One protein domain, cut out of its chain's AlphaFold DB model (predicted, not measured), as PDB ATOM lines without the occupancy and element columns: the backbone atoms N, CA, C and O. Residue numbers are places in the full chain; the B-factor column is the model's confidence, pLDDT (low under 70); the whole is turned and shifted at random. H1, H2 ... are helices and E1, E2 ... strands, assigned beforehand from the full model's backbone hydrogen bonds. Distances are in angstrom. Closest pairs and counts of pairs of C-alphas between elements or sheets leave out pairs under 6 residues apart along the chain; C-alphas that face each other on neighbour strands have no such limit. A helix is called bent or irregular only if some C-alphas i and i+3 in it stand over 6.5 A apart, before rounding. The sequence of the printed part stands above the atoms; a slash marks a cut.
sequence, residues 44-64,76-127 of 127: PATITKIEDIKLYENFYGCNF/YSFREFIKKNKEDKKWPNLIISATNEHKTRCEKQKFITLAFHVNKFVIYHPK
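AT A GLANCE: This is residues 44 to 64 and 76 to 127 of the 127 residues of an uncharacterized protein of Candidatus Mycoplasma haemobos (UniProt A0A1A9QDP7). A long, kinked helix, H3, is the middle of the domain; H1 and H2 pack on it one after the other, H1 side by side with its later part and H2 at its first residues, and after H3 the chain folds back over it as strand E1. Beyond E1, residues 116 to 127 make a tail without a named element that turns back past the strand. The printed part has 73 residues with three named helices and one named strand, in the order H1, H2, H3, E1, and the class is mostly helix. The whole is compact, with a radius of gyration of the C-alphas of 11.9 A and spans of 33 by 29 by 18 A.

HOW THE PARTS SIT: H1, residues 50 to 60, touches H3, residues 91 to 107, at a shallow tilt of 12 degrees, the same way; their closest C-alphas, those of Tyr 60 and Glu 107, are 5.6 A apart. H2, residues 78 to 84, is close to H1 but not clearly touching, the closest C-alphas being those of Ile 50 and Phe 78 at 7.8 A. H2 and H3 form a helical hairpin and only just touch, with 3 pairs of C-alphas within 8 A, the closest those of Ile 82 and Trp 91 at 6.6 A; H3 touches H2 with residues 91 to 95 alone. They run opposite ways at a shallow tilt of 29 degrees. E1, residues 111 to 115, pairs with no named strand, but residues 63 to 64 pair with residues 111 to 112 of E1, parallel. The closest C-alphas of H3 and E1 are those of Cys 106 and Ile 112, 7.0 A apart. E1 is apart from H1 and H2. Every O i to N i+4 pair is within hydrogen-bond range in H2, against 6 of 7 in H1 and 9 of 13 in H3.

IN THESE COORDINATES: H1 begins at C-alpha 50, (137.708, 156.563, 95.849), and is 16.5 A long from first to last C-alpha. H2 is 9.9 A long. H3, the longest at 24.4 A, begins at C-alpha 91, (133.407, 158.273, 104.854). It has a kink of 52 degrees near residue 101 and is irregular, with C-alphas 101 and 104 at 7.8 A. E1 is 12.8 A long and ends at C-alpha 115, (131.387, 169.824, 103.342).

THE WHOLE: The two C-alphas farthest apart, those of Glu 87 and Lys 127, are 35.3 A apart. Residues 65 to 75 are not printed, and C-alphas 64 and 76 are 8.6 A apart across this cut, in the link from H1 to H2. The link from H2 to H3 is short and that from H3 to E1 is tight. The mean pLDDT of the printed part is 82.9, and residues 117 to 127 are under 70; Lys 127 is the chain's last residue.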
ATOM      1  N   PRO A  44     135.279 156.829  83.931       84.12
ATOM      2  CA  PRO A  44     134.073 156.061  84.197       84.12
ATOM      3  C   PRO A  44     132.900 157.021  84.355       84.12
ATOM      4  O   PRO A  44     133.030 158.022  85.041       84.12
ATOM      5  N   ALA A  45     131.742 156.708  83.773       86.50
ATOM      6  CA  ALA A  45     130.577 157.592  83.845       86.50
ATOM      7  C   ALA A  45     130.092 157.837  85.283       86.50
ATOM      8  O   ALA A  45     129.454 158.855  85.536       86.50
ATOM      9  N   THR A  46     130.394 156.933  86.216       90.38
ATOM     10  CA  THR A  46     130.033 157.005  87.635       90.38
ATOM     11  C   THR A  46     131.268 156.736  88.479       90.38
ATOM     12  O   THR A  46     132.004 155.789  88.216       90.38
ATOM     13  N   ILE A  47     131.466 157.546  89.516       91.62
ATOM     14  CA  ILE A  47     132.519 157.334  90.512       91.62
ATOM     15  C   ILE A  47     132.044 156.206  91.426       91.62
ATOM     16  O   ILE A  47     131.038 156.358  92.117       91.62
ATOM     17  N   THR A  48     132.735 155.067  91.399       91.81
ATOM     18  CA  THR A  48     132.386 153.886  92.219       91.81
ATOM     19  C   THR A  48     133.454 153.568  93.254       91.81
ATOM     20  O   THR A  48     133.168 152.924  94.263       91.81
ATOM     21  N   LYS A  49     134.678 154.043  93.019       93.12
ATOM     22  CA  LYS A  49     135.827 153.886  93.903       93.12
ATOM     23  C   LYS A  49     136.399 155.247  94.260       93.12
ATOM     24  O   LYS A  49     136.260 156.217  93.517       93.12
ATOM     25  N   ILE A  50     137.086 155.316  95.395       90.81
ATOM     26  CA  ILE A  50     137.708 156.563  95.849       90.81
ATOM     27  C   ILE A  50     138.835 156.995  94.893       90.81
ATOM     28  O   ILE A  50     139.093 158.182  94.722       90.81
ATOM     29  N   GLU A  51     139.484 156.041  94.226       90.62
ATOM     30  CA  GLU A  51     140.529 156.288  93.234       90.62
ATOM     31  C   GLU A  51     139.989 156.967  91.970       90.62
ATOM     32  O   GLU A  51     140.715 157.753  91.356       90.62
ATOM     33  N   ASP A  52     138.719 156.729  91.624       91.81
ATOM     34  CA  ASP A  52     138.074 157.337  90.455       91.81
ATOM     35  C   ASP A  52     137.988 158.862  90.611       91.81
ATOM     36  O   ASP A  52     138.066 159.594  89.628       91.81
ATOM     37  N   ILE A  53     137.913 159.365  91.848       92.25
ATOM     38  CA  ILE A  53     137.918 160.805  92.148       92.25
ATOM     39  C   ILE A  53     139.172 161.460  91.568       92.25
ATOM     40  O   ILE A  53     139.080 162.481  90.894       92.25
ATOM     41  N   LYS A  54     140.336 160.823  91.740       91.94
ATOM     42  CA  LYS A  54     141.602 161.339  91.210       91.94
ATOM     43  C   LYS A  54     141.650 161.305  89.682       91.94
ATOM     44  O   LYS A  54     142.300 162.150  89.073       91.94
ATOM     45  N   LEU A  55     140.975 160.340  89.052       90.81
ATOM     46  CA  LEU A  55     140.841 160.311  87.593       90.81
ATOM     47  C   LEU A  55     140.049 161.525  87.105       90.81
ATOM     48  O   LEU A  55     140.486 162.185  86.169       90.81
ATOM     49  N   TYR A  56     138.945 161.858  87.778       89.56
ATOM     50  CA  TYR A  56     138.146 163.048  87.479       89.56
ATOM     51  C   TYR A  56     138.926 164.351  87.680       89.56
ATOM     52  O   TYR A  56     138.916 165.206  86.794       89.56
ATOM     53  N   GLU A  57     139.636 164.483  88.803       91.75
ATOM     54  CA  GLU A  57     140.503 165.635  89.089       91.75
ATOM     55  C   GLU A  57     141.543 165.843  87.983       91.75
ATOM     56  O   GLU A  57     141.663 166.935  87.428       91.75
ATOM     57  N   ASN A  58     142.244 164.774  87.597       91.06
ATOM     58  CA  ASN A  58     143.269 164.825  86.558       91.06
ATOM     59  C   ASN A  58     142.691 165.094  85.163       91.06
ATOM     60  O   ASN A  58     143.296 165.831  84.390       91.06
ATOM     61  N   PHE A  59     141.552 164.481  84.827       89.88
ATOM     62  CA  PHE A  59     140.954 164.578  83.494       89.88
ATOM     63  C   PHE A  59     140.454 165.995  83.197       89.88
ATOM     64  O   PHE A  59     140.685 166.513  82.108       89.88
ATOM     65  N   TYR A  60     139.803 166.635  84.171       89.94
ATOM     66  CA  TYR A  60     139.250 167.983  84.010       89.94
ATOM     67  C   TYR A  60     140.144 169.096  84.577       89.94
ATOM     68  O   TYR A  60     139.841 170.273  84.400       89.94
ATOM     69  N   GLY A  61     141.238 168.755  85.263       89.19
ATOM     70  CA  GLY A  61     142.105 169.736  85.920       89.19
ATOM     71  C   GLY A  61     141.433 170.447  87.102       89.19
ATOM     72  O   GLY A  61     141.709 171.625  87.345       89.19
ATOM     73  N   CYS A  62     140.547 169.753  87.824       90.88
ATOM     74  CA  CYS A  62     139.899 170.257  89.037       90.88
ATOM     75  C   CYS A  62     140.410 169.545  90.295       90.88
ATOM     76  O   CYS A  62     141.098 168.536  90.208       90.88
ATOM     77  N   ASN A  63     140.044 170.050  91.475       91.44
ATOM     78  CA  ASN A  63     140.295 169.386  92.753       91.44
ATOM     79  C   ASN A  63     139.024 169.342  93.604       91.44
ATOM     80  O   ASN A  63     138.369 170.374  93.800       91.44
ATOM     81  N   PHE A  64     138.713 168.177  94.168       91.62
ATOM     82  CA  PHE A  64     137.702 168.040  95.210       91.62
ATOM     83  C   PHE A  64     138.346 168.252  96.574       91.62
ATOM     84  O   PHE A  64     139.305 167.584  96.963       91.62
ATOM     85  N   TYR A  76     140.738 169.405 103.255       90.62
ATOM     86  CA  TYR A  76     141.592 168.267 102.923       90.62
ATOM     87  C   TYR A  76     141.311 167.725 101.525       90.62
ATOM     88  O   TYR A  76     140.178 167.780 101.049       90.62
ATOM     89  N   SER A  77     142.315 167.117 100.896       91.94
ATOM     90  CA  SER A  77     142.065 166.191  99.781       91.94
ATOM     91  C   SER A  77     141.284 164.959 100.261       91.94
ATOM     92  O   SER A  77     141.282 164.648 101.456       91.94
ATOM     93  N   PHE A  78     140.664 164.187  99.357       90.00
ATOM     94  CA  PHE A  78     139.918 162.981  99.760       90.00
ATOM     95  C   PHE A  78     140.781 161.989 100.567       90.00
ATOM     96  O   PHE A  78     140.316 161.400 101.542       90.00
ATOM     97  N   ARG A  79     142.066 161.831 100.211       91.00
ATOM     98  CA  ARG A  79     142.992 160.921 100.910       91.00
ATOM     99  C   ARG A  79     143.282 161.387 102.326       91.00
ATOM    100  O   ARG A  79     143.277 160.580 103.252       91.00
ATOM    101  N   GLU A  80     143.556 162.674 102.491       92.62
ATOM    102  CA  GLU A  80     143.837 163.256 103.801       92.62
ATOM    103  C   GLU A  80     142.590 163.263 104.678       92.62
ATOM    104  O   GLU A  80     142.682 162.940 105.861       92.62
ATOM    105  N   PHE A  81     141.424 163.534 104.091       90.81
ATOM    106  CA  PHE A  81     140.152 163.510 104.795       90.81
ATOM    107  C   PHE A  81     139.855 162.114 105.354       90.81
ATOM    108  O   PHE A  81     139.551 161.975 106.539       90.81
ATOM    109  N   ILE A  82     140.016 161.066 104.535       90.38
ATOM    110  CA  ILE A  82     139.871 159.673 104.987       90.38
ATOM    111  C   ILE A  82     140.935 159.336 106.025       90.38
ATOM    112  O   ILE A  82     140.627 158.695 107.024       90.38
ATOM    113  N   LYS A  83     142.184 159.783 105.829       91.69
ATOM    114  CA  LYS A  83     143.272 159.547 106.788       91.69
ATOM    115  C   LYS A  83     142.981 160.179 108.153       91.69
ATOM    116  O   LYS A  83     143.366 159.593 109.163       91.69
ATOM    117  N   LYS A  84     142.332 161.344 108.177       89.19
ATOM    118  CA  LYS A  84     141.934 162.049 109.399       89.19
ATOM    119  C   LYS A  84     140.729 161.392 110.073       89.19
ATOM    120  O   LYS A  84     140.691 161.324 111.293       89.19
ATOM    121  N   ASN A  85     139.802 160.852 109.288       86.50
ATOM    122  CA  ASN A  85     138.553 160.270 109.771       86.50
ATOM    123  C   ASN A  85     138.513 158.729 109.675       86.50
ATOM    124  O   ASN A  85     137.456 158.140 109.462       86.50
ATOM    125  N   LYS A  86     139.667 158.061 109.825       85.81
ATOM    126  CA  LYS A  86     139.827 156.603 109.623       85.81
ATOM    127  C   LYS A  86     138.911 155.729 110.473       85.81
ATOM    128  O   LYS A  86     138.640 154.596 110.088       85.81
ATOM    129  N   GLU A  87     138.504 156.224 111.636       85.88
ATOM    130  CA  GLU A  87     137.677 155.480 112.587       85.88
ATOM    131  C   GLU A  87     136.270 155.212 112.040       85.88
ATOM    132  O   GLU A  87     135.639 154.221 112.403       85.88
ATOM    133  N   ASP A  88     135.801 156.046 111.111       85.19
ATOM    134  CA  ASP A  88     134.458 155.952 110.567       85.19
ATOM    135  C   ASP A  88     134.469 155.429 109.121       85.19
ATOM    136  O   ASP A  88     134.824 156.106 108.151       85.19
ATOM    137  N   LYS A  89     134.028 154.177 108.982       87.94
ATOM    138  CA  LYS A  89     133.978 153.447 107.709       87.94
ATOM    139  C   LYS A  89     132.948 154.006 106.723       87.94
ATOM    140  O   LYS A  89     132.940 153.569 105.574       87.94
ATOM    141  N   LYS A  90     132.085 154.948 107.124       88.88
ATOM    142  CA  LYS A  90     131.081 155.541 106.225       88.88
ATOM    143  C   LYS A  90     131.680 156.571 105.263       88.88
ATOM    144  O   LYS A  90     131.107 156.821 104.203       88.88
ATOM    145  N   TRP A  91     132.831 157.156 105.606       89.31
ATOM    146  CA  TRP A  91     133.407 158.273 104.854       89.31
ATOM    147  C   TRP A  91     133.737 157.977 103.394       89.31
ATOM    148  O   TRP A  91     133.384 158.812 102.565       89.31
ATOM    149  N   PRO A  92     134.340 156.828 103.031       90.81
ATOM    150  CA  PRO A  92     134.597 156.519 101.629       90.81
ATOM    151  C   PRO A  92     133.326 156.591 100.774       90.81
ATOM    152  O   PRO A  92     133.324 157.239  99.731       90.81
ATOM    153  N   ASN A  93     132.222 156.018 101.261       90.81
ATOM    154  CA  ASN A  93     130.949 156.003 100.542       90.81
ATOM    155  C   ASN A  93     130.321 157.402 100.453       90.81
ATOM    156  O   ASN A  93     129.831 157.786  99.391       90.81
ATOM    157  N   LEU A  94     130.370 158.190 101.534       90.00
ATOM    158  CA  LEU A  94     129.865 159.568 101.526       90.00
ATOM    159  C   LEU A  94     130.659 160.470 100.576       90.00
ATOM    160  O   LEU A  94     130.071 161.264  99.844       90.00
ATOM    161  N   ILE A  95     131.985 160.325 100.555       92.12
ATOM    162  CA  ILE A  95     132.867 161.060  99.647       92.12
ATOM    163  C   ILE A  95     132.571 160.686  98.194       92.12
ATOM    164  O   ILE A  95     132.411 161.583  97.366       92.12
ATOM    165  N   ILE A  96     132.453 159.390  97.888       92.69
ATOM    166  CA  ILE A  96     132.090 158.918  96.546       92.69
ATOM    167  C   ILE A  96     130.747 159.515  96.120       92.69
ATOM    168  O   ILE A  96     130.664 160.108  95.046       92.69
ATOM    169  N   SER A  97     129.723 159.432  96.974       92.25
ATOM    170  CA  SER A  97     128.390 159.967  96.678       92.25
ATOM    171  C   SER A  97     128.427 161.471  96.401       92.25
ATOM    172  O   SER A  97     127.943 161.916  95.361       92.25
ATOM    173  N   ALA A  98     129.050 162.251  97.289       89.50
ATOM    174  CA  ALA A  98     129.125 163.708  97.162       89.50
ATOM    175  C   ALA A  98     129.930 164.143  95.928       89.50
ATOM    176  O   ALA A  98     129.557 165.078  95.221       89.50
ATOM    177  N   THR A  99     131.025 163.441  95.636       92.69
ATOM    178  CA  THR A  99     131.829 163.706  94.440       92.69
ATOM    179  C   THR A  99     131.033 163.374  93.185       92.69
ATOM    180  O   THR A  99     131.025 164.153  92.237       92.69
ATOM    181  N   ASN A 100     130.310 162.253  93.175       93.31
ATOM    182  CA  ASN A 100     129.520 161.834  92.024       93.31
ATOM    183  C   ASN A 100     128.376 162.817  91.709       93.31
ATOM    184  O   ASN A 100     128.113 163.073  90.534       93.31
ATOM    185  N   GLU A 101     127.747 163.403  92.731       91.69
ATOM    186  CA  GLU A 101     126.716 164.447  92.586       91.69
ATOM    187  C   GLU A 101     127.269 165.741  91.966       91.69
ATOM    188  O   GLU A 101     126.569 166.458  91.246       91.69
ATOM    189  N   HIS A 102     128.545 166.041  92.206       89.88
ATOM    190  CA  HIS A 102     129.166 167.297  91.789       89.88
ATOM    191  C   HIS A 102     130.243 167.154  90.711       89.88
ATOM    192  O   HIS A 102     130.831 168.157  90.307       89.88
ATOM    193  N   LYS A 103     130.461 165.950  90.177       89.50
ATOM    194  CA  LYS A 103     131.510 165.668  89.185       89.50
ATOM    195  C   LYS A 103     131.426 166.530  87.929       89.50
ATOM    196  O   LYS A 103     132.449 166.942  87.406       89.50
ATOM    197  N   THR A 104     130.223 166.885  87.485       89.56
ATOM    198  CA  THR A 104     130.016 167.732  86.297       89.56
ATOM    199  C   THR A 104     130.436 169.183  86.525       89.56
ATOM    200  O   THR A 104     130.686 169.917  85.574       89.56
ATOM    201  N   ARG A 105     130.565 169.627  87.781       87.38
ATOM    202  CA  ARG A 105     131.104 170.960  88.093       87.38
ATOM    203  C   ARG A 105     132.612 171.036  87.880       87.38
ATOM    204  O   ARG A 105     133.127 172.137  87.716       87.38
ATOM    205  N   CYS A 106     133.290 169.890  87.833       86.06
ATOM    206  CA  CYS A 106     134.740 169.786  87.657       86.06
ATOM    207  C   CYS A 106     135.157 170.314  86.275       86.06
ATOM    208  O   CYS A 106     136.231 170.876  86.126       86.06
ATOM    209  N   GLU A 107     134.246 170.258  85.297       86.19
ATOM    210  CA  GLU A 107     134.402 170.853  83.961       86.19
ATOM    211  C   GLU A 107     134.468 172.383  83.971       86.19
ATOM    212  O   GLU A 107     135.010 172.994  83.053       86.19
ATOM    213  N   LYS A 108     133.869 173.021  84.981       85.75
ATOM    214  CA  LYS A 108     133.658 174.477  85.020       85.75
ATOM    215  C   LYS A 108     134.460 175.163  86.120       85.75
ATOM    216  O   LYS A 108     134.643 176.376  86.072       85.75
ATOM    217  N   GLN A 109     134.885 174.422  87.141       85.31
ATOM    218  CA  GLN A 109     135.481 174.963  88.359       85.31
ATOM    219  C   GLN A 109     136.777 174.232  88.688       85.31
ATOM    220  O   GLN A 109     136.816 173.009  88.707       85.31
ATOM    221  N   LYS A 110     137.825 174.993  89.028       86.38
ATOM    222  CA  LYS A 110     139.121 174.435  89.449       86.38
ATOM    223  C   LYS A 110     139.070 173.756  90.816       86.38
ATOM    224  O   LYS A 110     139.866 172.865  91.086       86.38
ATOM    225  N   PHE A 111     138.154 174.188  91.679       85.38
ATOM    226  CA  PHE A 111     138.002 173.666  93.030       85.38
ATOM    227  C   PHE A 111     136.530 173.444  93.331       85.38
ATOM    228  O   PHE A 111     135.711 174.342  93.136       85.38
ATOM    229  N   ILE A 112     136.215 172.257  93.835       88.12
ATOM    230  CA  ILE A 112     134.888 171.902  94.321       88.12
ATOM    231  C   ILE A 112     135.032 171.625  95.804       88.12
ATOM    232  O   ILE A 112     135.542 170.584  96.214       88.12
ATOM    233  N   THR A 113     134.601 172.586  96.610       87.19
ATOM    234  CA  THR A 113     134.611 172.441  98.059       87.19
ATOM    235  C   THR A 113     133.341 171.733  98.512       87.19
ATOM    236  O   THR A 113     132.230 172.203  98.269       87.19
ATOM    237  N   LEU A 114     133.521 170.591  99.162       85.62
ATOM    238  CA  LEU A 114     132.487 169.731  99.707       85.62
ATOM    239  C   LEU A 114     132.581 169.758 101.224       85.62
ATOM    240  O   LEU A 114     133.666 169.714 101.796       85.62
ATOM    241  N   ALA A 115     131.443 169.816 101.893       83.00
ATOM    242  CA  ALA A 115     131.387 169.824 103.342       83.00
ATOM    243  C   ALA A 115     130.287 168.901 103.829       83.00
ATOM    244  O   ALA A 115     129.228 168.807 103.210       83.00
ATOM    245  N   PHE A 116     130.531 168.277 104.973       73.81
ATOM    246  CA  PHE A 116     129.584 167.376 105.608       73.81
ATOM    247  C   PHE A 116     129.163 167.979 106.947       73.81
ATOM    248  O   PHE A 116     129.728 167.667 107.988       73.81
ATOM    249  N   HIS A 117     128.190 168.891 106.915       59.22
ATOM    250  CA  HIS A 117     127.590 169.456 108.123       59.22
ATOM    251  C   HIS A 117     126.139 169.012 108.185       59.22
ATOM    252  O   HIS A 117     125.339 169.523 107.412       59.22
ATOM    253  N   VAL A 118     125.804 168.038 109.037       48.81
ATOM    254  CA  VAL A 118     124.409 167.615 109.290       48.81
ATOM    255  C   VAL A 118     123.556 167.589 107.994       48.81
ATOM    256  O   VAL A 118     122.544 168.276 107.885       48.81
ATOM    257  N   ASN A 119     124.023 166.870 106.965       41.22
ATOM    258  CA  ASN A 119     123.373 166.735 105.647       41.22
ATOM    259  C   ASN A 119     123.183 168.017 104.796       41.22
ATOM    260  O   ASN A 119     122.317 168.029 103.923       41.22
ATOM    261  N   LYS A 120     123.963 169.090 104.988       39.31
ATOM    262  CA  LYS A 120     123.903 170.291 104.129       39.31
ATOM    263  C   LYS A 120     125.225 170.602 103.426       39.31
ATOM    264  O   LYS A 120     126.267 170.758 104.060       39.31
ATOM    265  N   PHE A 121     125.127 170.735 102.103       53.66
ATOM    266  CA  PHE A 121     126.192 171.136 101.188       53.66
ATOM    267  C   PHE A 121     126.302 172.661 101.131       53.66
ATOM    268  O   PHE A 121     125.301 173.353 100.946       53.66
ATOM    269  N   VAL A 122     127.519 173.191 101.237       51.88
ATOM    270  CA  VAL A 122     127.795 174.614 101.012       51.88
ATOM    271  C   VAL A 122     128.981 174.709 100.064       51.88
ATOM    272  O   VAL A 122     130.089 174.290 100.393       51.88
ATOM    273  N   ILE A 123     128.729 175.239  98.871       54.84
ATOM    274  CA  ILE A 123     129.757 175.511  97.868       54.84
ATOM    275  C   ILE A 123     130.360 176.863  98.230       54.84
ATOM    276  O   ILE A 123     129.665 177.880  98.191       54.84
ATOM    277  N   TYR A 124     131.637 176.886  98.599       45.69
ATOM    278  CA  TYR A 124     132.341 178.144  98.809       45.69
ATOM    279  C   TYR A 124     132.958 178.612  97.490       45.69
ATOM    280  O   TYR A 124     133.845 177.961  96.942       45.69
ATOM    281  N   HIS A 125     132.486 179.750  96.985       48.91
ATOM    282  CA  HIS A 125     133.120 180.465  95.882       48.91
ATOM    283  C   HIS A 125     134.013 181.566  96.462       48.91
ATOM    284  O   HIS A 125     133.473 182.539  96.996       48.91
ATOM    285  N   PRO A 126     135.351 181.455  96.387       40.75
ATOM    286  CA  PRO A 126     136.190 182.625  96.599       40.75
ATOM    287  C   PRO A 126     135.884 183.637  95.481       40.75
ATOM    288  O   PRO A 126     135.924 183.280  94.304       40.75
ATOM    289  N   LYS A 127     135.487 184.853  95.879       32.66
ATOM    290  CA  LYS A 127     135.344 186.015  94.991       32.66
ATOM    291  C   LYS A 127     136.699 186.463  94.461       32.66
ATOM    292  O   LYS A 127     137.678 186.350  95.232       32.66
TER     293      LYS A 127